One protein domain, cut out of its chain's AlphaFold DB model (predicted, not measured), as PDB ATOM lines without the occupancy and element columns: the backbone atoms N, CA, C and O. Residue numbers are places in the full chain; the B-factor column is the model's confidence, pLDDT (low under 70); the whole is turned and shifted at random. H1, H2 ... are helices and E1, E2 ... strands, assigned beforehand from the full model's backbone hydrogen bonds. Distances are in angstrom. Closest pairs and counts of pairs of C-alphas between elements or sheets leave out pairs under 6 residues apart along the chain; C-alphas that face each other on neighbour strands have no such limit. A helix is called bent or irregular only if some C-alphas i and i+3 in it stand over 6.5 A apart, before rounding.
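AT A GLANCE: This is residues 4 to 134 and 259 to 278 of the 282 residues of an uncharacterized protein of Salvia splendens (UniProt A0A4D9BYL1). A strongly twisted six-stranded sheet runs through the domain, with H3 over its inner strands E3 and E4, and H4 and H5 packed at the end where E6 is the edge strand. H3 packs over E3 with H1 and H2 beside it, while H4 and H5 pack on the E6 end from two sides. The printed part has 151 residues, with five named helices and six named strands in the order E1 E2 H1 H2 E3 H3 E4 E5 H4 E6 H5; the class is mixed, helices and strands. The mixed sheet runs E1 E2 E3 E4 E5 E6. The whole is compact, with a radius of gyration of the C-alphas of 15.6 A, and rounded, spanning 39 by 38 by 36 A.

HOW THE PARTS SIT: Begin at the sheet's edge, where E1, residues 9 to 15, and E2, residues 21 to 27, form an antiparallel hairpin; look for N 12 and O 24, 2.9 A apart. E3, residues 60 to 63, is parallel to E2, with N 62 and O 23 at 3.1 A. Next come E4, residues 81 to 85, E5, residues 99 to 102, and the edge strand E6, residues 124 to 126, each parallel to the strand before; find N 82 and O 61 at 2.8 A, N 101 and O 83 at 2.8 A, and N 125 and O 100 at 2.8 A. H3, residues 68 to 76, lies over E3 at a height over the sheet of 9.6 A; their closest C-alphas are those of Val 63 and Ile 70, 7.4 A apart. H2, residues 46 to 55, touches H3 at Ala 46 and Ile 70, their closest C-alphas, 6.2 A apart. H1, residues 35 to 43, and H3 only just touch, only at their ends, with 3 pairs of C-alphas within 8 A, the closest being Asp 43 and Arg 69 at 6.9 A. H1 and H2 only graze the sheet. H4, residues 106 to 120, comes closest to E6 at the C-alphas of Arg 117 and Val 124, 6.0 A. H5, residues 259 to 278, comes closest to E6 at the C-alphas of Pro 126 and Tyr 265, 6.3 A; H4 and H5 are apart. Three strand-helix-strand units, parallel neighbour strands joined through helices, have right-handed crossovers: E2, H1 H2, E3; E3, H3, E4; and E5, H4, E6. Every O i to N i+4 pair is within hydrogen-bond range in H2 and H5; the counts are 4 of 5 in H1, 3 of 5 in H3 and 9 of 11 in H4.

IN THESE COORDINATES: Find C-alpha 9 at (45.462, -61.124, -106.569); from there E1 runs 19.5 A, and E2 returns over 20.1 A. H4, 17.4 A long, is irregular, with C-alphas 108 and 111 8.4 A apart. H5 runs 29.0 A to C-alpha 278 at (57.762, -82.276, -126.805).

THE WHOLE: Val 32 and Ile 278 have the two C-alphas farthest apart, 43.4 A. Residues 135 to 258 are not printed, and C-alphas 134 and 259 are 12.4 A apart across the cut. The link from E4 to E5, 13 residues, is long. The mean pLDDT of the printed part is 71.1, and 62 residues are under 70, among them residues 24 to 43 and 85 to 97.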
ATOM      1  N   ILE A   4      44.784 -69.671-104.474       59.66
ATOM      2  CA  ILE A   4      45.518 -68.804-103.540       59.66
ATOM      3  C   ILE A   4      44.975 -67.393-103.704       59.66
ATOM      4  O   ILE A   4      45.126 -66.780-104.760       59.66
ATOM      5  N   ARG A   5      44.359 -66.877-102.640       55.72
ATOM      6  CA  ARG A   5      43.896 -65.492-102.568       55.72
ATOM      7  C   ARG A   5      44.858 -64.676-101.724       55.72
ATOM      8  O   ARG A   5      45.058 -64.964-100.547       55.72
ATOM      9  N   THR A   6      45.414 -63.630-102.318       59.12
ATOM     10  CA  THR A   6      45.943 -62.490-101.562       59.12
ATOM     11  C   THR A   6      44.867 -61.404-101.489       59.12
ATOM     12  O   THR A   6      43.799 -61.543-102.082       59.12
ATOM     13  N   THR A   7      45.136 -60.295-100.796       50.78
ATOM     14  CA  THR A   7      44.200 -59.161-100.688       50.78
ATOM     15  C   THR A   7      43.726 -58.639-102.051       50.78
ATOM     16  O   THR A   7      42.621 -58.118-102.145       50.78
ATOM     17  N   ASN A   8      44.543 -58.779-103.102       52.53
ATOM     18  CA  ASN A   8      44.316 -58.127-104.391       52.53
ATOM     19  C   ASN A   8      44.555 -59.019-105.621       52.53
ATOM     20  O   ASN A   8      44.214 -58.614-106.726       52.53
ATOM     21  N   VAL A   9      45.133 -60.210-105.463       53.81
ATOM     22  CA  VAL A   9      45.462 -61.124-106.569       53.81
ATOM     23  C   VAL A   9      44.948 -62.523-106.251       53.81
ATOM     24  O   VAL A   9      45.162 -63.022-105.141       53.81
ATOM     25  N   ILE A  10      44.300 -63.141-107.233       64.06
ATOM     26  CA  ILE A  10      43.946 -64.555-107.256       64.06
ATOM     27  C   ILE A  10      44.961 -65.291-108.125       64.06
ATOM     28  O   ILE A  10      45.228 -64.912-109.262       64.06
ATOM     29  N   VAL A  11      45.482 -66.392-107.597       63.75
ATOM     30  CA  VAL A  11      46.198 -67.391-108.383       63.75
ATOM     31  C   VAL A  11      45.301 -68.614-108.505       63.75
ATOM     32  O   VAL A  11      44.993 -69.273-107.504       63.75
ATOM     33  N   THR A  12      44.889 -68.917-109.733       70.44
ATOM     34  CA  THR A  12      43.988 -70.035-110.017       70.44
ATOM     35  C   THR A  12      44.758 -71.158-110.683       70.44
ATOM     36  O   THR A  12      45.287 -71.001-111.781       70.44
ATOM     37  N   LYS A  13      44.784 -72.325-110.036       66.00
ATOM     38  CA  LYS A  13      45.228 -73.565-110.675       66.00
ATOM     39  C   LYS A  13      44.074 -74.163-111.475       66.00
ATOM     40  O   LYS A  13      43.021 -74.451-110.900       66.00
ATOM     41  N   GLN A  14      44.296 -74.401-112.760       68.62
ATOM     42  CA  GLN A  14      43.295 -74.930-113.681       68.62
ATOM     43  C   GLN A  14      43.825 -76.152-114.438       68.62
ATOM     44  O   GLN A  14      45.037 -76.346-114.573       68.62
ATOM     45  N   SER A  15      42.892 -76.972-114.922       62.72
ATOM     46  CA  SER A  15      43.175 -78.097-115.810       62.72
ATOM     47  C   SER A  15      42.265 -78.027-117.034       62.72
ATOM     48  O   SER A  15      41.063 -77.817-116.884       62.72
ATOM     49  N   SER A  16      42.806 -78.203-118.240       62.34
ATOM     50  CA  SER A  16      41.993 -78.275-119.460       62.34
ATOM     51  C   SER A  16      41.351 -79.657-119.625       62.34
ATOM     52  O   SER A  16      41.811 -80.641-119.041       62.34
ATOM     53  N   LYS A  17      40.320 -79.751-120.483       57.72
ATOM     54  CA  LYS A  17      39.683 -81.029-120.869       57.72
ATOM     55  C   LYS A  17      40.684 -82.048-121.435       57.72
ATOM     56  O   LYS A  17      40.471 -83.246-121.306       57.72
ATOM     57  N   ASN A  18      41.795 -81.564-121.990       56.78
ATOM     58  CA  ASN A  18      42.848 -82.379-122.590       56.78
ATOM     59  C   ASN A  18      44.017 -82.635-121.613       56.78
ATOM     60  O   ASN A  18      45.107 -82.992-122.046       56.78
ATOM     61  N   GLY A  19      43.823 -82.401-120.308       63.69
ATOM     62  CA  GLY A  19      44.789 -82.724-119.250       63.69
ATOM     63  C   GLY A  19      45.856 -81.661-118.962       63.69
ATOM     64  O   GLY A  19      46.671 -81.864-118.064       63.69
ATOM     65  N   TRP A  20      45.846 -80.523-119.664       62.47
ATOM     66  CA  TRP A  20      46.845 -79.460-119.482       62.47
ATOM     67  C   TRP A  20      46.683 -78.788-118.133       62.47
ATOM     68  O   TRP A  20      45.585 -78.317-117.841       62.47
ATOM     69  N   ARG A  21      47.753 -78.662-117.348       70.94
ATOM     70  CA  ARG A  21      47.715 -77.951-116.065       70.94
ATOM     71  C   ARG A  21      48.345 -76.581-116.238       70.94
ATOM     72  O   ARG A  21      49.532 -76.470-116.541       70.94
ATOM     73  N   TYR A  22      47.564 -75.540-116.000       69.00
ATOM     74  CA  TYR A  22      48.032 -74.165-116.108       69.00
ATOM     75  C   TYR A  22      47.629 -73.352-114.887       69.00
ATOM     76  O   TYR A  22      46.718 -73.709-114.132       69.00
ATOM     77  N   ILE A  23      48.361 -72.266-114.674       71.50
ATOM     78  CA  ILE A  23      48.080 -71.307-113.613       71.50
ATOM     79  C   ILE A  23      47.822 -69.948-114.254       71.50
ATOM     80  O   ILE A  23      48.636 -69.485-115.059       71.50
ATOM     81  N   THR A  24      46.704 -69.327-113.882       67.75
ATOM     82  CA  THR A  24      46.431 -67.915-114.166       67.75
ATOM     83  C   THR A  24      46.684 -67.092-112.910       67.75
ATOM     84  O   THR A  24      46.459 -67.554-111.785       67.75
ATOM     85  N   VAL A  25      47.207 -65.886-113.100       62.84
ATOM     86  CA  VAL A  25      47.455 -64.917-112.033       62.84
ATOM     87  C   VAL A  25      46.674 -63.660-112.383       62.84
ATOM     88  O   VAL A  25      47.073 -62.927-113.284       62.84
ATOM     89  N   ASP A  26      45.568 -63.433-111.678       65.38
ATOM     90  CA  ASP A  26      44.562 -62.429-112.019       65.38
ATOM     91  C   ASP A  26      44.316 -61.468-110.851       65.38
ATOM     92  O   ASP A  26      44.262 -61.865-109.686       65.38
ATOM     93  N   PHE A  27      44.110 -60.183-111.131       59.31
ATOM     94  CA  PHE A  27      43.771 -59.206-110.093       59.31
ATOM     95  C   PHE A  27      42.288 -59.303-109.688       59.31
ATOM     96  O   PHE A  27      41.395 -59.375-110.536       59.31
ATOM     97  N   LEU A  28      41.995 -59.229-108.388       54.06
ATOM     98  CA  LEU A  28      40.628 -59.166-107.865       54.06
ATOM     99  C   LEU A  28      39.969 -57.848-108.292       54.06
ATOM    100  O   LEU A  28      40.365 -56.769-107.849       54.06
ATOM    101  N   LYS A  29      38.929 -57.929-109.133       50.97
ATOM    102  CA  LYS A  29      38.076 -56.801-109.561       50.97
ATOM    103  C   LYS A  29      37.259 -56.211-108.394       50.97
ATOM    104  O   LYS A  29      36.039 -56.258-108.421       50.97
ATOM    105  N   LYS A  30      37.892 -55.660-107.355       41.94
ATOM    106  CA  LYS A  30      37.240 -54.819-106.333       41.94
ATOM    107  C   LYS A  30      38.242 -53.846-105.701       41.94
ATOM    108  O   LYS A  30      38.615 -54.012-104.550       41.94
ATOM    109  N   SER A  31      38.694 -52.828-106.429       33.50
ATOM    110  CA  SER A  31      38.885 -51.481-105.858       33.50
ATOM    111  C   SER A  31      39.396 -50.488-106.897       33.50
ATOM    112  O   SER A  31      40.092 -50.823-107.858       33.50
ATOM    113  N   VAL A  32      38.994 -49.242-106.674       40.81
ATOM    114  CA  VAL A  32      39.367 -48.044-107.417       40.81
ATOM    115  C   VAL A  32      40.891 -47.913-107.529       40.81
ATOM    116  O   VAL A  32      41.656 -48.197-106.609       40.81
ATOM    117  N   PHE A  33      41.311 -47.505-108.722       44.50
ATOM    118  CA  PHE A  33      42.673 -47.479-109.233       44.50
ATOM    119  C   PHE A  33      43.655 -46.655-108.382       44.50
ATOM    120  O   PHE A  33      43.586 -45.431-108.353       44.50
ATOM    121  N   VAL A  34      44.690 -47.311-107.842       46.25
ATOM    122  CA  VAL A  34      45.966 -46.657-107.507       46.25
ATOM    123  C   VAL A  34      47.108 -47.492-108.096       46.25
ATOM    124  O   VAL A  34      47.378 -48.600-107.642       46.25
ATOM    125  N   LYS A  35      47.824 -46.977-109.110       47.53
ATOM    126  CA  LYS A  35      48.976 -47.675-109.738       47.53
ATOM    127  C   LYS A  35      49.994 -48.183-108.700       47.53
ATOM    128  O   LYS A  35      50.538 -49.272-108.850       47.53
ATOM    129  N   LYS A  36      50.190 -47.422-107.616       47.19
ATOM    130  CA  LYS A  36      51.116 -47.733-106.516       47.19
ATOM    131  C   LYS A  36      50.699 -48.960-105.687       47.19
ATOM    132  O   LYS A  36      51.574 -49.664-105.196       47.19
ATOM    133  N   SER A  37      49.398 -49.240-105.542       54.84
ATOM    134  CA  SER A  37      48.922 -50.417-104.794       54.84
ATOM    135  C   SER A  37      49.024 -51.708-105.611       54.84
ATOM    136  O   SER A  37      49.324 -52.752-105.038       54.84
ATOM    137  N   ARG A  38      48.866 -51.637-106.944       54.44
ATOM    138  CA  ARG A  38      49.027 -52.794-107.847       54.44
ATOM    139  C   ARG A  38      50.450 -53.339-107.840       54.44
ATOM    140  O   ARG A  38      50.631 -54.515-107.560       54.44
ATOM    141  N   LEU A  39      51.447 -52.481-108.080       59.31
ATOM    142  CA  LEU A  39      52.864 -52.875-108.062       59.31
ATOM    143  C   LEU A  39      53.239 -53.551-106.737       59.31
ATOM    144  O   LEU A  39      53.726 -54.676-106.742       59.31
ATOM    145  N   LYS A  40      52.866 -52.936-105.606       64.56
ATOM    146  CA  LYS A  40      53.124 -53.497-104.274       64.56
ATOM    147  C   LYS A  40      52.460 -54.866-104.060       64.56
ATOM    148  O   LYS A  40      53.037 -55.712-103.389       64.56
ATOM    149  N   ALA A  41      51.270 -55.101-104.622       65.12
ATOM    150  CA  ALA A  41      50.599 -56.398-104.534       65.12
ATOM    151  C   ALA A  41      51.347 -57.496-105.316       65.12
ATOM    152  O   ALA A  41      51.572 -58.577-104.770       65.12
ATOM    153  N   TYR A  42      51.795 -57.217-106.548       67.00
ATOM    154  CA  TYR A  42      52.608 -58.170-107.320       67.00
ATOM    155  C   TYR A  42      53.989 -58.395-106.697       67.00
ATOM    156  O   TYR A  42      54.490 -59.519-106.722       67.00
ATOM    157  N   ASP A  43      54.574 -57.374-106.064       69.62
ATOM    158  CA  ASP A  43      55.850 -57.509-105.356       69.62
ATOM    159  C   ASP A  43      55.762 -58.548-104.233       69.62
ATOM    160  O   ASP A  43      56.696 -59.330-104.050       69.62
ATOM    161  N   THR A  44      54.631 -58.596-103.526       73.12
ATOM    162  CA  THR A  44      54.379 -59.554-102.436       73.12
ATOM    163  C   THR A  44      53.948 -60.944-102.904       73.12
ATOM    164  O   THR A  44      53.877 -61.862-102.091       73.12
ATOM    165  N   LEU A  45      53.663 -61.132-104.196       73.62
ATOM    166  CA  LEU A  45      53.126 -62.391-104.718       73.62
ATOM    167  C   LEU A  45      54.198 -63.463-104.949       73.62
ATOM    168  O   LEU A  45      53.874 -64.646-105.009       73.62
ATOM    169  N   ALA A  46      55.467 -63.064-105.064       75.38
ATOM    170  CA  ALA A  46      56.560 -63.958-105.432       75.38
ATOM    171  C   ALA A  46      56.701 -65.166-104.486       75.38
ATOM    172  O   ALA A  46      56.769 -66.296-104.958       75.38
ATOM    173  N   GLU A  47      56.698 -64.947-103.168       79.06
ATOM    174  CA  GLU A  47      56.881 -66.013-102.170       79.06
ATOM    175  C   GLU A  47      55.670 -66.971-102.081       79.06
ATOM    176  O   GLU A  47      55.871 -68.184-102.208       79.06
ATOM    177  N   PRO A  48      54.407 -66.493-101.975       79.44
ATOM    178  CA  PRO A  48      53.234 -67.369-102.057       79.44
ATOM    179  C   PRO A  48      53.171 -68.182-103.354       79.44
ATOM    180  O   PRO A  48      52.757 -69.343-103.349       79.44
ATOM    181  N   PHE A  49      53.587 -67.580-104.470       81.50
ATOM    182  CA  PHE A  49      53.625 -68.245-105.765       81.50
ATOM    183  C   PHE A  49      54.725 -69.309-105.839       81.50
ATOM    184  O   PHE A  49      54.485 -70.411-106.330       81.50
ATOM    185  N   GLU A  50      55.912 -69.024-105.304       83.19
ATOM    186  CA  GLU A  50      57.014 -69.986-105.230       83.19
ATOM    187  C   GLU A  50      56.615 -71.227-104.415       83.19
ATOM    188  O   GLU A  50      56.827 -72.357-104.853       83.19
ATOM    189  N   HIS A  51      55.924 -71.032-103.288       81.06
ATOM    190  CA  HIS A  51      55.399 -72.141-102.488       81.06
ATOM    191  C   HIS A  51      54.349 -72.987-103.236       81.06
ATOM    192  O   HIS A  51      54.251 -74.198-103.023       81.06
ATOM    193  N   LEU A  52      53.567 -72.377-104.135       80.00
ATOM    194  CA  LEU A  52      52.637 -73.110-104.998       80.00
ATOM    195  C   LEU A  52      53.383 -73.974-106.022       80.00
ATOM    196  O   LEU A  52      53.023 -75.141-106.190       80.00
ATOM    197  N   LEU A  53      54.428 -73.435-106.659       81.69
ATOM    198  CA  LEU A  53      55.237 -74.179-107.632       81.69
ATOM    199  C   LEU A  53      55.953 -75.379-107.005       81.69
ATOM    200  O   LEU A  53      56.010 -76.438-107.625       81.69
ATOM    201  N   GLN A  54      56.412 -75.254-105.757       83.00
ATOM    202  CA  GLN A  54      56.991 -76.374-105.000       83.00
ATOM    203  C   GLN A  54      56.005 -77.534-104.808       83.00
ATOM    204  O   GLN A  54      56.410 -78.694-104.774       83.00
ATOM    205  N   LYS A  55      54.706 -77.238-104.681       80.00
ATOM    206  CA  LYS A  55      53.655 -78.251-104.489       80.00
ATOM    207  C   LYS A  55      53.124 -78.817-105.798       80.00
ATOM    208  O   LYS A  55      52.632 -79.943-105.827       80.00
ATOM    209  N   ALA A  56      53.137 -78.020-106.859       77.62
ATOM    210  CA  ALA A  56      52.638 -78.423-108.160       77.62
ATOM    211  C   ALA A  56      53.307 -77.606-109.264       77.62
ATOM    212  O   ALA A  56      53.028 -76.418-109.415       77.62
ATOM    213  N   ILE A  57      54.112 -78.281-110.078       79.88
ATOM    214  CA  ILE A  57      54.740 -77.695-111.261       79.88
ATOM    215  C   ILE A  57      53.727 -77.747-112.422       79.88
ATOM    216  O   ILE A  57      53.327 -78.851-112.812       79.88
ATOM    217  N   PRO A  58      53.250 -76.594-112.934       80.12
ATOM    218  CA  PRO A  58      52.355 -76.545-114.084       80.12
ATOM    219  C   PRO A  58      53.130 -76.664-115.402       80.12
ATOM    220  O   PRO A  58      54.344 -76.466-115.452       80.12
ATOM    221  N   ASP A  59      52.396 -76.926-116.479       74.81
ATOM    222  CA  ASP A  59      52.951 -77.048-117.828       74.81
ATOM    223  C   ASP A  59      53.182 -75.657-118.468       74.81
ATOM    224  O   ASP A  59      54.124 -75.454-119.236       74.81
ATOM    225  N   LEU A  60      52.357 -74.667-118.091       78.94
ATOM    226  CA  LEU A  60      52.445 -73.264-118.510       78.94
ATOM    227  C   LEU A  60      51.909 -72.326-117.418       78.94
ATOM    228  O   LEU A  60      50.917 -72.631-116.753       78.94
ATOM    229  N   ILE A  61      52.515 -71.144-117.283       78.44
ATOM    230  CA  ILE A  61      51.959 -70.040-116.487       78.44
ATOM    231  C   ILE A  61      51.605 -68.886-117.424       78.44
ATOM    232  O   ILE A  61      52.465 -68.416-118.171       78.44
ATOM    233  N   VAL A  62      50.362 -68.408-117.367       76.00
ATOM    234  CA  VAL A  62      49.926 -67.213-118.102       76.00
ATOM    235  C   VAL A  62      49.936 -66.027-117.141       76.00
ATOM    236  O   VAL A  62      49.304 -66.078-116.086       76.00
ATOM    237  N   VAL A  63      50.687 -64.980-117.487       71.94
ATOM    238  CA  VAL A  63      50.889 -63.792-116.646       71.94
ATOM    239  C   VAL A  63      50.337 -62.546-117.322       71.94
ATOM    240  O   VAL A  63      50.550 -62.348-118.517       71.94
ATOM    241  N   ASP A  64      49.651 -61.694-116.562       69.69
ATOM    242  CA  ASP A  64      49.221 -60.378-117.036       69.69
ATOM    243  C   ASP A  64      50.386 -59.367-117.101       69.69
ATOM    244  O   ASP A  64      51.535 -59.666-116.755       69.69
ATOM    245  N   PHE A  65      50.090 -58.135-117.534       62.78
ATOM    246  CA  PHE A  65      51.115 -57.112-117.744       62.78
ATOM    247  C   PHE A  65      51.865 -56.660-116.483       62.78
ATOM    248  O   PHE A  65      52.933 -56.051-116.591       62.78
ATOM    249  N   ALA A  66      51.310 -56.909-115.298       59.31
ATOM    250  CA  ALA A  66      51.815 -56.373-114.041       59.31
ATOM    251  C   ALA A  66      52.517 -57.437-113.178       59.31
ATOM    252  O   ALA A  66      53.281 -57.083-112.278       59.31
ATOM    253  N   ALA A  67      52.358 -58.725-113.494       65.06
ATOM    254  CA  ALA A  67      52.963 -59.854-112.787       65.06
ATOM    255  C   ALA A  67      54.450 -60.119-113.132       65.06
ATOM    256  O   ALA A  67      54.880 -61.267-113.255       65.06
ATOM    257  N   TYR A  68      55.275 -59.076-113.262       66.94
ATOM    258  CA  TYR A  68      56.651 -59.174-113.784       66.94
ATOM    259  C   TYR A  68      57.584 -60.118-112.993       66.94
ATOM    260  O   TYR A  68      58.416 -60.797-113.592       66.94
ATOM    261  N   ARG A  69      57.425 -60.214-111.662       72.25
ATOM    262  CA  ARG A  69      58.239 -61.102-110.802       72.25
ATOM    263  C   ARG A  69      57.913 -62.587-110.973       72.25
ATOM    264  O   ARG A  69      58.726 -63.438-110.623       72.25
ATOM    265  N   ILE A  70      56.737 -62.914-111.508       79.94
ATOM    266  CA  ILE A  70      56.280 -64.300-111.650       79.94
ATOM    267  C   ILE A  70      57.122 -65.056-112.674       79.94
ATOM    268  O   ILE A  70      57.470 -66.212-112.440       79.94
ATOM    269  N   SER A  71      57.529 -64.394-113.759       77.06
ATOM    270  CA  SER A  71      58.430 -64.990-114.749       77.06
ATOM    271  C   SER A  71      59.792 -65.364-114.165       77.06
ATOM    272  O   SER A  71      60.323 -66.415-114.510       77.06
ATOM    273  N   GLU A  72      60.345 -64.558-113.255       78.81
ATOM    274  CA  GLU A  72      61.626 -64.863-112.602       78.81
ATOM    275  C   GLU A  72      61.519 -66.074-111.672       78.81
ATOM    276  O   GLU A  72      62.391 -66.940-111.677       78.81
ATOM    277  N   VAL A  73      60.435 -66.162-110.894       83.56
ATOM    278  CA  VAL A  73      60.193 -67.306-110.003       83.56
ATOM    279  C   VAL A  73      59.961 -68.581-110.819       83.56
ATOM    280  O   VAL A  73      60.576 -69.601-110.525       83.56
ATOM    281  N   ALA A  74      59.142 -68.525-111.873       83.06
ATOM    282  CA  ALA A  74      58.855 -69.662-112.751       83.06
ATOM    283  C   ALA A  74      60.115 -70.252-113.408       83.06
ATOM    284  O   ALA A  74      60.253 -71.475-113.500       83.06
ATOM    285  N   ALA A  75      61.055 -69.387-113.802       82.06
ATOM    286  CA  ALA A  75      62.317 -69.784-114.416       82.06
ATOM    287  C   ALA A  75      63.151 -70.708-113.517       82.06
ATOM    288  O   ALA A  75      63.747 -71.664-114.015       82.06
ATOM    289  N   LYS A  76      63.132 -70.492-112.192       85.19
ATOM    290  CA  LYS A  76      63.832 -71.351-111.215       85.19
ATOM    291  C   LYS A  76      63.359 -72.810-111.251       85.19
ATOM    292  O   LYS A  76      64.121 -73.702-110.902       85.19
ATOM    293  N   TYR A  77      62.115 -73.044-111.669       85.31
ATOM    294  CA  TYR A  77      61.485 -74.365-111.744       85.31
ATOM    295  C   TYR A  77      61.407 -74.893-113.188       85.31
ATOM    296  O   TYR A  77      60.725 -75.882-113.446       85.31
ATOM    297  N   GLY A  78      62.063 -74.229-114.151       81.69
ATOM    298  CA  GLY A  78      62.047 -74.618-115.567       81.69
ATOM    299  C   GLY A  78      60.689 -74.447-116.263       81.69
ATOM    300  O   GLY A  78      60.474 -74.984-117.357       81.69
ATOM    301  N   VAL A  79      59.758 -73.701-115.658       80.50
ATOM    302  CA  VAL A  79      58.394 -73.524-116.171       80.50
ATOM    303  C   VAL A  79      58.348 -72.364-117.160       80.50
ATOM    304  O   VAL A  79      58.817 -71.263-116.876       80.50
ATOM    305  N   SER A  80      57.752 -72.598-118.331       79.75
ATOM    306  CA  SER A  80      57.569 -71.545-119.333       79.75
ATOM    307  C   SER A  80      56.471 -70.572-118.905       79.75
ATOM    308  O   SER A  80      55.421 -70.986-118.409       79.75
ATOM    309  N   THR A  81      56.679 -69.280-119.166       77.12
ATOM    310  CA  THR A  81      55.650 -68.252-118.962       77.12
ATOM    311  C   THR A  81      55.197 -67.634-120.278       77.12
ATOM    312  O   THR A  81      56.038 -67.251-121.096       77.12
ATOM    313  N   ALA A  82      53.886 -67.471-120.426       76.94
ATOM    314  CA  ALA A  82      53.238 -66.725-121.493       76.94
ATOM    315  C   ALA A  82      52.754 -65.380-120.953       76.94
ATOM    316  O   ALA A  82      51.939 -65.334-120.034       76.94
ATOM    317  N   PHE A  83      53.247 -64.282-121.517       74.31
ATOM    318  CA  PHE A  83      52.743 -62.955-121.173       74.31
ATOM    319  C   PHE A  83      51.469 -62.674-121.959       74.31
ATOM    320  O   PHE A  83      51.529 -62.662-123.183       74.31
ATOM    321  N   PHE A  84      50.347 -62.443-121.284       72.56
ATOM    322  CA  PHE A  84      49.065 -62.130-121.901       72.56
ATOM    323  C   PHE A  84      48.714 -60.656-121.717       72.56
ATOM    324  O   PHE A  84      48.568 -60.154-120.600       72.56
ATOM    325  N   SER A  85      48.550 -59.965-122.842       66.50
ATOM    326  CA  SER A  85      48.113 -58.576-122.859       66.50
ATOM    327  C   SER A  85      46.682 -58.430-123.333       66.50
ATOM    328  O   SER A  85      46.339 -58.841-124.439       66.50
ATOM    329  N   VAL A  86      45.887 -57.739-122.519       63.59
ATOM    330  CA  VAL A  86      44.581 -57.191-122.912       63.59
ATOM    331  C   VAL A  86      44.702 -55.851-123.644       63.59
ATOM    332  O   VAL A  86      43.725 -55.370-124.208       63.59
ATOM    333  N   SER A  87      45.883 -55.235-123.603       63.16
ATOM    334  CA  SER A  87      46.213 -54.026-124.351       63.16
ATOM    335  C   SER A  87      46.644 -54.391-125.771       63.16
ATOM    336  O   SER A  87      47.328 -55.399-125.961       63.16
ATOM    337  N   SER A  88      46.268 -53.543-126.732       60.59
ATOM    338  CA  SER A  88      46.687 -53.628-128.136       60.59
ATOM    339  C   SER A  88      48.205 -53.797-128.280       60.59
ATOM    340  O   SER A  88      48.977 -53.317-127.439       60.59
ATOM    341  N   ALA A  89      48.615 -54.470-129.359       58.31
ATOM    342  CA  ALA A  89      49.994 -54.828-129.664       58.31
ATOM    343  C   ALA A  89      50.966 -53.643-129.472       58.31
ATOM    344  O   ALA A  89      51.987 -53.774-128.793       58.31
ATOM    345  N   TYR A  90      50.628 -52.451-129.970       55.69
ATOM    346  CA  TYR A  90      51.529 -51.289-129.923       55.69
ATOM    347  C   TYR A  90      51.863 -50.796-128.498       55.69
ATOM    348  O   TYR A  90      52.817 -50.040-128.328       55.69
ATOM    349  N   MET A  91      51.105 -51.194-127.465       55.06
ATOM    350  CA  MET A  91      51.358 -50.797-126.069       55.06
ATOM    351  C   MET A  91      52.386 -51.680-125.349       55.06
ATOM    352  O   MET A  91      52.663 -51.465-124.165       55.06
ATOM    353  N   LEU A  92      52.938 -52.695-126.015       61.09
ATOM    354  CA  LEU A  92      53.752 -53.697-125.343       61.09
ATOM    355  C   LEU A  92      55.196 -53.259-125.120       61.09
ATOM    356  O   LEU A  92      55.955 -53.061-126.058       61.09
ATOM    357  N   ALA A  93      55.571 -53.218-123.838       53.25
ATOM    358  CA  ALA A  93      56.939 -53.197-123.343       53.25
ATOM    359  C   ALA A  93      57.170 -54.384-122.389       53.25
ATOM    360  O   ALA A  93      56.927 -54.236-121.195       53.25
ATOM    361  N   SER A  94      57.576 -55.579-122.861       54.66
ATOM    362  CA  SER A  94      57.643 -56.774-121.984       54.66
ATOM    363  C   SER A  94      59.007 -57.489-121.916       54.66
ATOM    364  O   SER A  94      59.757 -57.596-122.884       54.66
ATOM    365  N   ARG A  95      59.319 -58.014-120.718       52.84
ATOM    366  CA  ARG A  95      60.469 -58.884-120.390       52.84
ATOM    367  C   ARG A  95      60.061 -60.369-120.282       52.84
ATOM    368  O   ARG A  95      60.646 -61.112-119.502       52.84
ATOM    369  N   ALA A  96      59.056 -60.820-121.036       54.88
ATOM    370  CA  ALA A  96      58.568 -62.205-120.961       54.88
ATOM    371  C   ALA A  96      59.683 -63.213-121.306       54.88
ATOM    372  O   ALA A  96      60.278 -63.082-122.368       54.88
ATOM    373  N   GLN A  97      60.005 -64.197-120.462       59.06
ATOM    374  CA  GLN A  97      61.115 -65.131-120.747       59.06
ATOM    375  C   GLN A  97      60.783 -66.201-121.806       59.06
ATOM    376  O   GLN A  97      61.699 -66.752-122.405       59.06
ATOM    377  N   GLY A  98      59.497 -66.471-122.059       73.25
ATOM    378  CA  GLY A  98      59.034 -67.428-123.070       73.25
ATOM    379  C   GLY A  98      58.556 -66.741-124.349       73.25
ATOM    380  O   GLY A  98      59.351 -66.258-125.151       73.25
ATOM    381  N   PHE A  99      57.238 -66.692-124.525       80.25
ATOM    382  CA  PHE A  99      56.571 -66.093-125.681       80.25
ATOM    383  C   PHE A  99      55.502 -65.083-125.240       80.25
ATOM    384  O   PHE A  99      55.117 -65.015-124.067       80.25
ATOM    385  N   ILE A 100      55.056 -64.264-126.188       79.19
ATOM    386  CA  ILE A 100      54.105 -63.174-125.965       79.19
ATOM    387  C   ILE A 100      52.765 -63.567-126.584       79.19
ATOM    388  O   ILE A 100      52.698 -63.848-127.778       79.19
ATOM    389  N   LEU A 101      51.708 -63.566-125.776       79.06
ATOM    390  CA  LEU A 101      50.322 -63.658-126.219       79.06
ATOM    391  C   LEU A 101      49.727 -62.254-126.304       79.06
ATOM    392  O   LEU A 101      49.757 -61.485-125.338       79.06
ATOM    393  N   VAL A 102      49.160 -61.928-127.458       76.81
ATOM    394  CA  VAL A 102      48.528 -60.626-127.687       76.81
ATOM    395  C   VAL A 102      47.064 -60.853-128.024       76.81
ATOM    396  O   VAL A 102      46.755 -61.610-128.944       76.81
ATOM    397  N   ARG A 103      46.158 -60.198-127.292       80.25
ATOM    398  CA  ARG A 103      44.742 -60.127-127.668       80.25
ATOM    399  C   ARG A 103      44.598 -59.210-128.885       80.25
ATOM    400  O   ARG A 103      44.388 -58.009-128.743       80.25
ATOM    401  N   SER A 104      44.816 -59.774-130.061       81.94
ATOM    402  CA  SER A 104      44.896 -59.073-131.339       81.94
ATOM    403  C   SER A 104      44.759 -60.075-132.490       81.94
ATOM    404  O   SER A 104      44.706 -61.287-132.259       81.94
ATOM    405  N   CYS A 105      44.712 -59.577-133.722       86.06
ATOM    406  CA  CYS A 105      44.724 -60.369-134.944       86.06
ATOM    407  C   CYS A 105      45.649 -59.733-135.996       86.06
ATOM    408  O   CYS A 105      45.876 -58.518-135.994       86.06
ATOM    409  N   GLU A 106      46.207 -60.554-136.886       90.44
ATOM    410  CA  GLU A 106      47.110 -60.100-137.956       90.44
ATOM    411  C   GLU A 106      46.404 -59.165-138.935       90.44
ATOM    412  O   GLU A 106      46.998 -58.200-139.412       90.44
ATOM    413  N   GLU A 107      45.122 -59.419-139.194       89.69
ATOM    414  CA  GLU A 107      44.290 -58.666-140.128       89.69
ATOM    415  C   GLU A 107      44.112 -57.198-139.708       89.69
ATOM    416  O   GLU A 107      43.870 -56.351-140.562       89.69
ATOM    417  N   PHE A 108      44.242 -56.889-138.412       84.38
ATOM    418  CA  PHE A 108      44.028 -55.543-137.875       84.38
ATOM    419  C   PHE A 108      45.302 -54.887-137.323       84.38
ATOM    420  O   PHE A 108      45.510 -53.687-137.509       84.38
ATOM    421  N   GLU A 109      46.182 -55.646-136.660       84.69
ATOM    422  CA  GLU A 109      47.399 -55.098-136.035       84.69
ATOM    423  C   GLU A 109      48.695 -55.767-136.519       84.69
ATOM    424  O   GLU A 109      49.731 -55.621-135.866       84.69
ATOM    425  N   GLY A 110      48.687 -56.467-137.659       85.56
ATOM    426  CA  GLY A 110      49.835 -57.237-138.163       85.56
ATOM    427  C   GLY A 110      51.158 -56.460-138.211       85.56
ATOM    428  O   GLY A 110      52.195 -56.961-137.775       85.56
ATOM    429  N   ASN A 111      51.132 -55.192-138.636       80.56
ATOM    430  CA  ASN A 111      52.326 -54.332-138.636       80.56
ATOM    431  C   ASN A 111      52.898 -54.128-137.223       80.56
ATOM    432  O   ASN A 111      54.106 -54.233-137.015       80.56
ATOM    433  N   TYR A 112      52.035 -53.891-136.235       80.12
ATOM    434  CA  TYR A 112      52.443 -53.727-134.842       80.12
ATOM    435  C   TYR A 112      52.915 -55.047-134.232       80.12
ATOM    436  O   TYR A 112      53.918 -55.068-133.519       80.12
ATOM    437  N   LEU A 113      52.260 -56.163-134.565       83.19
ATOM    438  CA  LEU A 113      52.709 -57.500-134.173       83.19
ATOM    439  C   LEU A 113      54.117 -57.796-134.713       83.19
ATOM    440  O   LEU A 113      54.958 -58.309-133.973       83.19
ATOM    441  N   ASN A 114      54.415 -57.405-135.954       84.12
ATOM    442  CA  ASN A 114      55.747 -57.547-136.546       84.12
ATOM    443  C   ASN A 114      56.801 -56.685-135.848       84.12
ATOM    444  O   ASN A 114      57.867 -57.196-135.508       84.12
ATOM    445  N   ILE A 115      56.486 -55.428-135.527       77.69
ATOM    446  CA  ILE A 115      57.389 -54.562-134.751       77.69
ATOM    447  C   ILE A 115      57.732 -55.206-133.399       77.69
ATOM    448  O   ILE A 115      58.889 -55.214-132.987       77.69
ATOM    449  N   ILE A 116      56.755 -55.805-132.715       75.38
ATOM    450  CA  ILE A 116      56.974 -56.485-131.425       75.38
ATOM    451  C   ILE A 116      57.853 -57.724-131.613       75.38
ATOM    452  O   ILE A 116      58.776 -57.943-130.827       75.38
ATOM    453  N   ARG A 117      57.628 -58.518-132.668       84.62
ATOM    454  CA  ARG A 117      58.503 -59.658-133.009       84.62
ATOM    455  C   ARG A 117      59.943 -59.199-133.212       84.62
ATOM    456  O   ARG A 117      60.868 -59.809-132.674       84.62
ATOM    457  N   GLU A 118      60.134 -58.106-133.943       82.25
ATOM    458  CA  GLU A 118      61.452 -57.546-134.225       82.25
ATOM    459  C   GLU A 118      62.128 -56.958-132.989       82.25
ATOM    460  O   GLU A 118      63.330 -57.165-132.816       82.25
ATOM    461  N   LEU A 119      61.374 -56.261-132.139       75.62
ATOM    462  CA  LEU A 119      61.884 -55.593-130.946       75.62
ATOM    463  C   LEU A 119      62.259 -56.596-129.853       75.62
ATOM    464  O   LEU A 119      63.322 -56.485-129.244       75.62
ATOM    465  N   TYR A 120      61.400 -57.589-129.610       74.94
ATOM    466  CA  TYR A 120      61.596 -58.548-128.520       74.94
ATOM    467  C   TYR A 120      62.365 -59.795-128.925       74.94
ATOM    468  O   TYR A 120      62.812 -60.518-128.034       74.94
ATOM    469  N   LYS A 121      62.509 -60.061-130.232       81.62
ATOM    470  CA  LYS A 121      63.140 -61.277-130.774       81.62
ATOM    471  C   LYS A 121      62.581 -62.553-130.126       81.62
ATOM    472  O   LYS A 121      63.319 -63.479-129.798       81.62
ATOM    473  N   LYS A 122      61.262 -62.575-129.911       77.19
ATOM    474  CA  LYS A 122      60.520 -63.660-129.250       77.19
ATOM    475  C   LYS A 122      59.315 -64.081-130.082       77.19
ATOM    476  O   LYS A 122      58.810 -63.262-130.852       77.19
ATOM    477  N   PRO A 123      58.814 -65.319-129.906       84.69
ATOM    478  CA  PRO A 123      57.550 -65.711-130.506       84.69
ATOM    479  C   PRO A 123      56.423 -64.804-129.994       84.69
ATOM    480  O   PRO A 123      56.249 -64.639-128.784       84.69
ATOM    481  N   VAL A 124      55.675 -64.211-130.926       85.88
ATOM    482  CA  VAL A 124      54.481 -63.399-130.658       85.88
ATOM    483  C   VAL A 124      53.298 -64.093-131.314       85.88
ATOM    484  O   VAL A 124      53.253 -64.209-132.543       85.88
ATOM    485  N   LEU A 125      52.371 -64.559-130.485       87.62
ATOM    486  CA  LEU A 125      51.180 -65.292-130.887       87.62
ATOM    487  C   LEU A 125      49.952 -64.408-130.635       87.62
ATOM    488  O   LEU A 125      49.563 -64.220-129.476       87.62
ATOM    489  N   PRO A 126      49.337 -63.836-131.683       87.81
ATOM    490  CA  PRO A 126      47.976 -63.340-131.558       87.81
ATOM    491  C   PRO A 126      47.053 -64.499-131.162       87.81
ATOM    492  O   PRO A 126      47.136 -65.587-131.731       87.81
ATOM    493  N   VAL A 127      46.195 -64.267-130.172       85.81
ATOM    494  CA  VAL A 127      45.204 -65.247-129.684       85.81
ATOM    495  C   VAL A 127      43.777 -64.827-130.027       85.81
ATOM    496  O   VAL A 127      42.822 -65.218-129.361       85.81
ATOM    497  N   GLY A 128      43.646 -63.994-131.057       81.81
ATOM    498  CA  GLY A 128      42.381 -63.417-131.457       81.81
ATOM    499  C   GLY A 128      41.928 -62.266-130.559       81.81
ATOM    500  O   GLY A 128      42.561 -61.884-129.569       81.81
ATOM    501  N   LEU A 129      40.784 -61.698-130.922       76.44
ATOM    502  CA  LEU A 129      40.143 -60.576-130.243       76.44
ATOM    503  C   LEU A 129      39.394 -61.003-128.982       76.44
ATOM    504  O   LEU A 129      38.987 -60.132-128.210       76.44
ATOM    505  N   LEU A 130      39.239 -62.315-128.755       70.56
ATOM    506  CA  LEU A 130      38.578 -62.905-127.587       70.56
ATOM    507  C   LEU A 130      37.299 -62.131-127.212       70.56
ATOM    508  O   LEU A 130      37.240 -61.542-126.122       70.56
ATOM    509  N   PRO A 131      36.322 -62.003-128.133       63.84
ATOM    510  CA  PRO A 131      35.053 -61.387-127.782       63.84
ATOM    511  C   PRO A 131      34.417 -62.192-126.635       63.84
ATOM    512  O   PRO A 131      34.621 -63.406-126.553       63.84
ATOM    513  N   PRO A 132      33.701 -61.536-125.707       51.44
ATOM    514  CA  PRO A 132      33.009 -62.247-124.641       51.44
ATOM    515  C   PRO A 132      32.091 -63.315-125.246       51.44
ATOM    516  O   PRO A 132      31.369 -63.045-126.202       51.44
ATOM    517  N   ILE A 133      32.158 -64.531-124.701       49.44
ATOM    518  CA  ILE A 133      31.339 -65.659-125.145       49.44
ATOM    519  C   ILE A 133      29.878 -65.298-124.867       49.44
ATOM    520  O   ILE A 133      29.491 -65.122-123.713       49.44
ATOM    521  N   THR A 134      29.073 -65.182-125.921       42.84
ATOM    522  CA  THR A 134      27.615 -65.060-125.836       42.84
ATOM    523  C   THR A 134      27.014 -66.437-125.571       42.84
ATOM    524  O   THR A 134      26.360 -67.022-126.427       42.84
ATOM    525  N   HIS A 259      34.687 -65.840-136.727       81.50
ATOM    526  CA  HIS A 259      34.898 -66.891-135.727       81.50
ATOM    527  C   HIS A 259      35.927 -67.950-136.151       81.50
ATOM    528  O   HIS A 259      36.720 -68.377-135.319       81.50
ATOM    529  N   GLU A 260      35.990 -68.316-137.435       85.25
ATOM    530  CA  GLU A 260      36.964 -69.294-137.937       85.25
ATOM    531  C   GLU A 260      38.404 -68.783-137.784       85.25
ATOM    532  O   GLU A 260      39.284 -69.516-137.322       85.25
ATOM    533  N   SER A 261      38.653 -67.508-138.107       84.25
ATOM    534  CA  SER A 261      39.967 -66.893-137.888       84.25
ATOM    535  C   SER A 261      40.305 -66.826-136.393       84.25
ATOM    536  O   SER A 261      41.416 -67.194-135.999       84.25
ATOM    537  N   GLN A 262      39.341 -66.453-135.538       81.44
ATOM    538  CA  GLN A 262      39.540 -66.443-134.081       81.44
ATOM    539  C   GLN A 262      39.912 -67.837-133.543       81.44
ATOM    540  O   GLN A 262      40.888 -67.965-132.799       81.44
ATOM    541  N   ASP A 263      39.209 -68.885-133.973       82.38
ATOM    542  CA  ASP A 263      39.495 -70.268-133.580       82.38
ATOM    543  C   ASP A 263      40.860 -70.731-134.098       82.38
ATOM    544  O   ASP A 263      41.618 -71.393-133.382       82.38
ATOM    545  N   ASN A 264      41.237 -70.334-135.315       86.56
ATOM    546  CA  ASN A 264      42.548 -70.637-135.882       86.56
ATOM    547  C   ASN A 264      43.695 -70.018-135.061       86.56
ATOM    548  O   ASN A 264      44.724 -70.668-134.862       86.56
ATOM    549  N   TYR A 265      43.534 -68.799-134.534       86.06
ATOM    550  CA  TYR A 265      44.521 -68.205-133.621       86.06
ATOM    551  C   TYR A 265      44.690 -69.028-132.339       86.06
ATOM    552  O   TYR A 265      45.818 -69.285-131.910       86.06
ATOM    553  N   ILE A 266      43.583 -69.502-131.762       82.94
ATOM    554  CA  ILE A 266      43.614 -70.376-130.585       82.94
ATOM    555  C   ILE A 266      44.273 -71.719-130.910       82.94
ATOM    556  O   ILE A 266      45.122 -72.181-130.146       82.94
ATOM    557  N   ASN A 267      43.959 -72.317-132.058       82.75
ATOM    558  CA  ASN A 267      44.562 -73.578-132.489       82.75
ATOM    559  C   ASN A 267      46.077 -73.445-132.688       82.75
ATOM    560  O   ASN A 267      46.831 -74.253-132.152       82.75
ATOM    561  N   LYS A 268      46.546 -72.369-133.335       85.81
ATOM    562  CA  LYS A 268      47.983 -72.073-133.474       85.81
ATOM    563  C   LYS A 268      48.678 -71.913-132.124       85.81
ATOM    564  O   LYS A 268      49.808 -72.369-131.955       85.81
ATOM    565  N   PHE A 269      48.017 -71.277-131.156       83.94
ATOM    566  CA  PHE A 269      48.531 -71.202-129.792       83.94
ATOM    567  C   PHE A 269      48.632 -72.594-129.150       83.94
ATOM    568  O   PHE A 269      49.680 -72.934-128.601       83.94
ATOM    569  N   ILE A 270      47.589 -73.419-129.261       81.31
ATOM    570  CA  ILE A 270      47.579 -74.793-128.738       81.31
ATOM    571  C   ILE A 270      48.692 -75.637-129.375       81.31
ATOM    572  O   ILE A 270      49.389 -76.365-128.666       81.31
ATOM    573  N   ASP A 271      48.894 -75.535-130.685       82.81
ATOM    574  CA  ASP A 271      49.937 -76.282-131.390       82.81
ATOM    575  C   ASP A 271      51.337 -75.812-130.983       82.81
ATOM    576  O   ASP A 271      52.200 -76.638-130.677       82.81
ATOM    577  N   HIS A 272      51.534 -74.500-130.808       83.12
ATOM    578  CA  HIS A 272      52.776 -73.966-130.246       83.12
ATOM    579  C   HIS A 272      53.081 -74.527-128.847       83.12
ATOM    580  O   HIS A 272      54.245 -74.765-128.511       83.12
ATOM    581  N   LEU A 273      52.059 -74.746-128.012       77.50
ATOM    582  CA  LEU A 273      52.253 -75.376-126.705       77.50
ATOM    583  C   LEU A 273      52.690 -76.836-126.834       77.50
ATOM    584  O   LEU A 273      53.640 -77.236-126.158       77.50
ATOM    585  N   LYS A 274      52.037 -77.618-127.702       76.38
ATOM    586  CA  LYS A 274      52.392 -79.030-127.937       76.38
ATOM    587  C   LYS A 274      53.850 -79.162-128.378       76.38
ATOM    588  O   LYS A 274      54.601 -79.932-127.777       76.38
ATOM    589  N   ASP A 275      54.275 -78.351-129.343       78.38
ATOM    590  CA  ASP A 275      55.628 -78.409-129.904       78.38
ATOM    591  C   ASP A 275      56.717 -78.071-128.877       78.38
ATOM    592  O   ASP A 275      57.771 -78.711-128.833       78.38
ATOM    593  N   ASN A 276      56.482 -77.068-128.026       68.56
ATOM    594  CA  ASN A 276      57.451 -76.681-126.998       68.56
ATOM    595  C   ASN A 276      57.519 -77.668-125.828       68.56
ATOM    596  O   ASN A 276      58.553 -77.746-125.166       68.56
ATOM    597  N   MET A 277      56.447 -78.419-125.561       59.69
ATOM    598  CA  MET A 277      56.457 -79.455-124.526       59.69
ATOM    599  C   MET A 277      57.173 -80.727-124.974       59.69
ATOM    600  O   MET A 277      57.926 -81.290-124.183       59.69
ATOM    601  N   ILE A 278      57.019 -81.136-126.238       54.41
ATOM    602  CA  ILE A 278      57.762 -82.276-126.805       54.41
ATOM    603  C   ILE A 278      59.273 -82.022-126.706       54.41
ATOM    604  O   ILE A 278      60.025 -82.893-126.282       54.41
TER     605      ILE A 278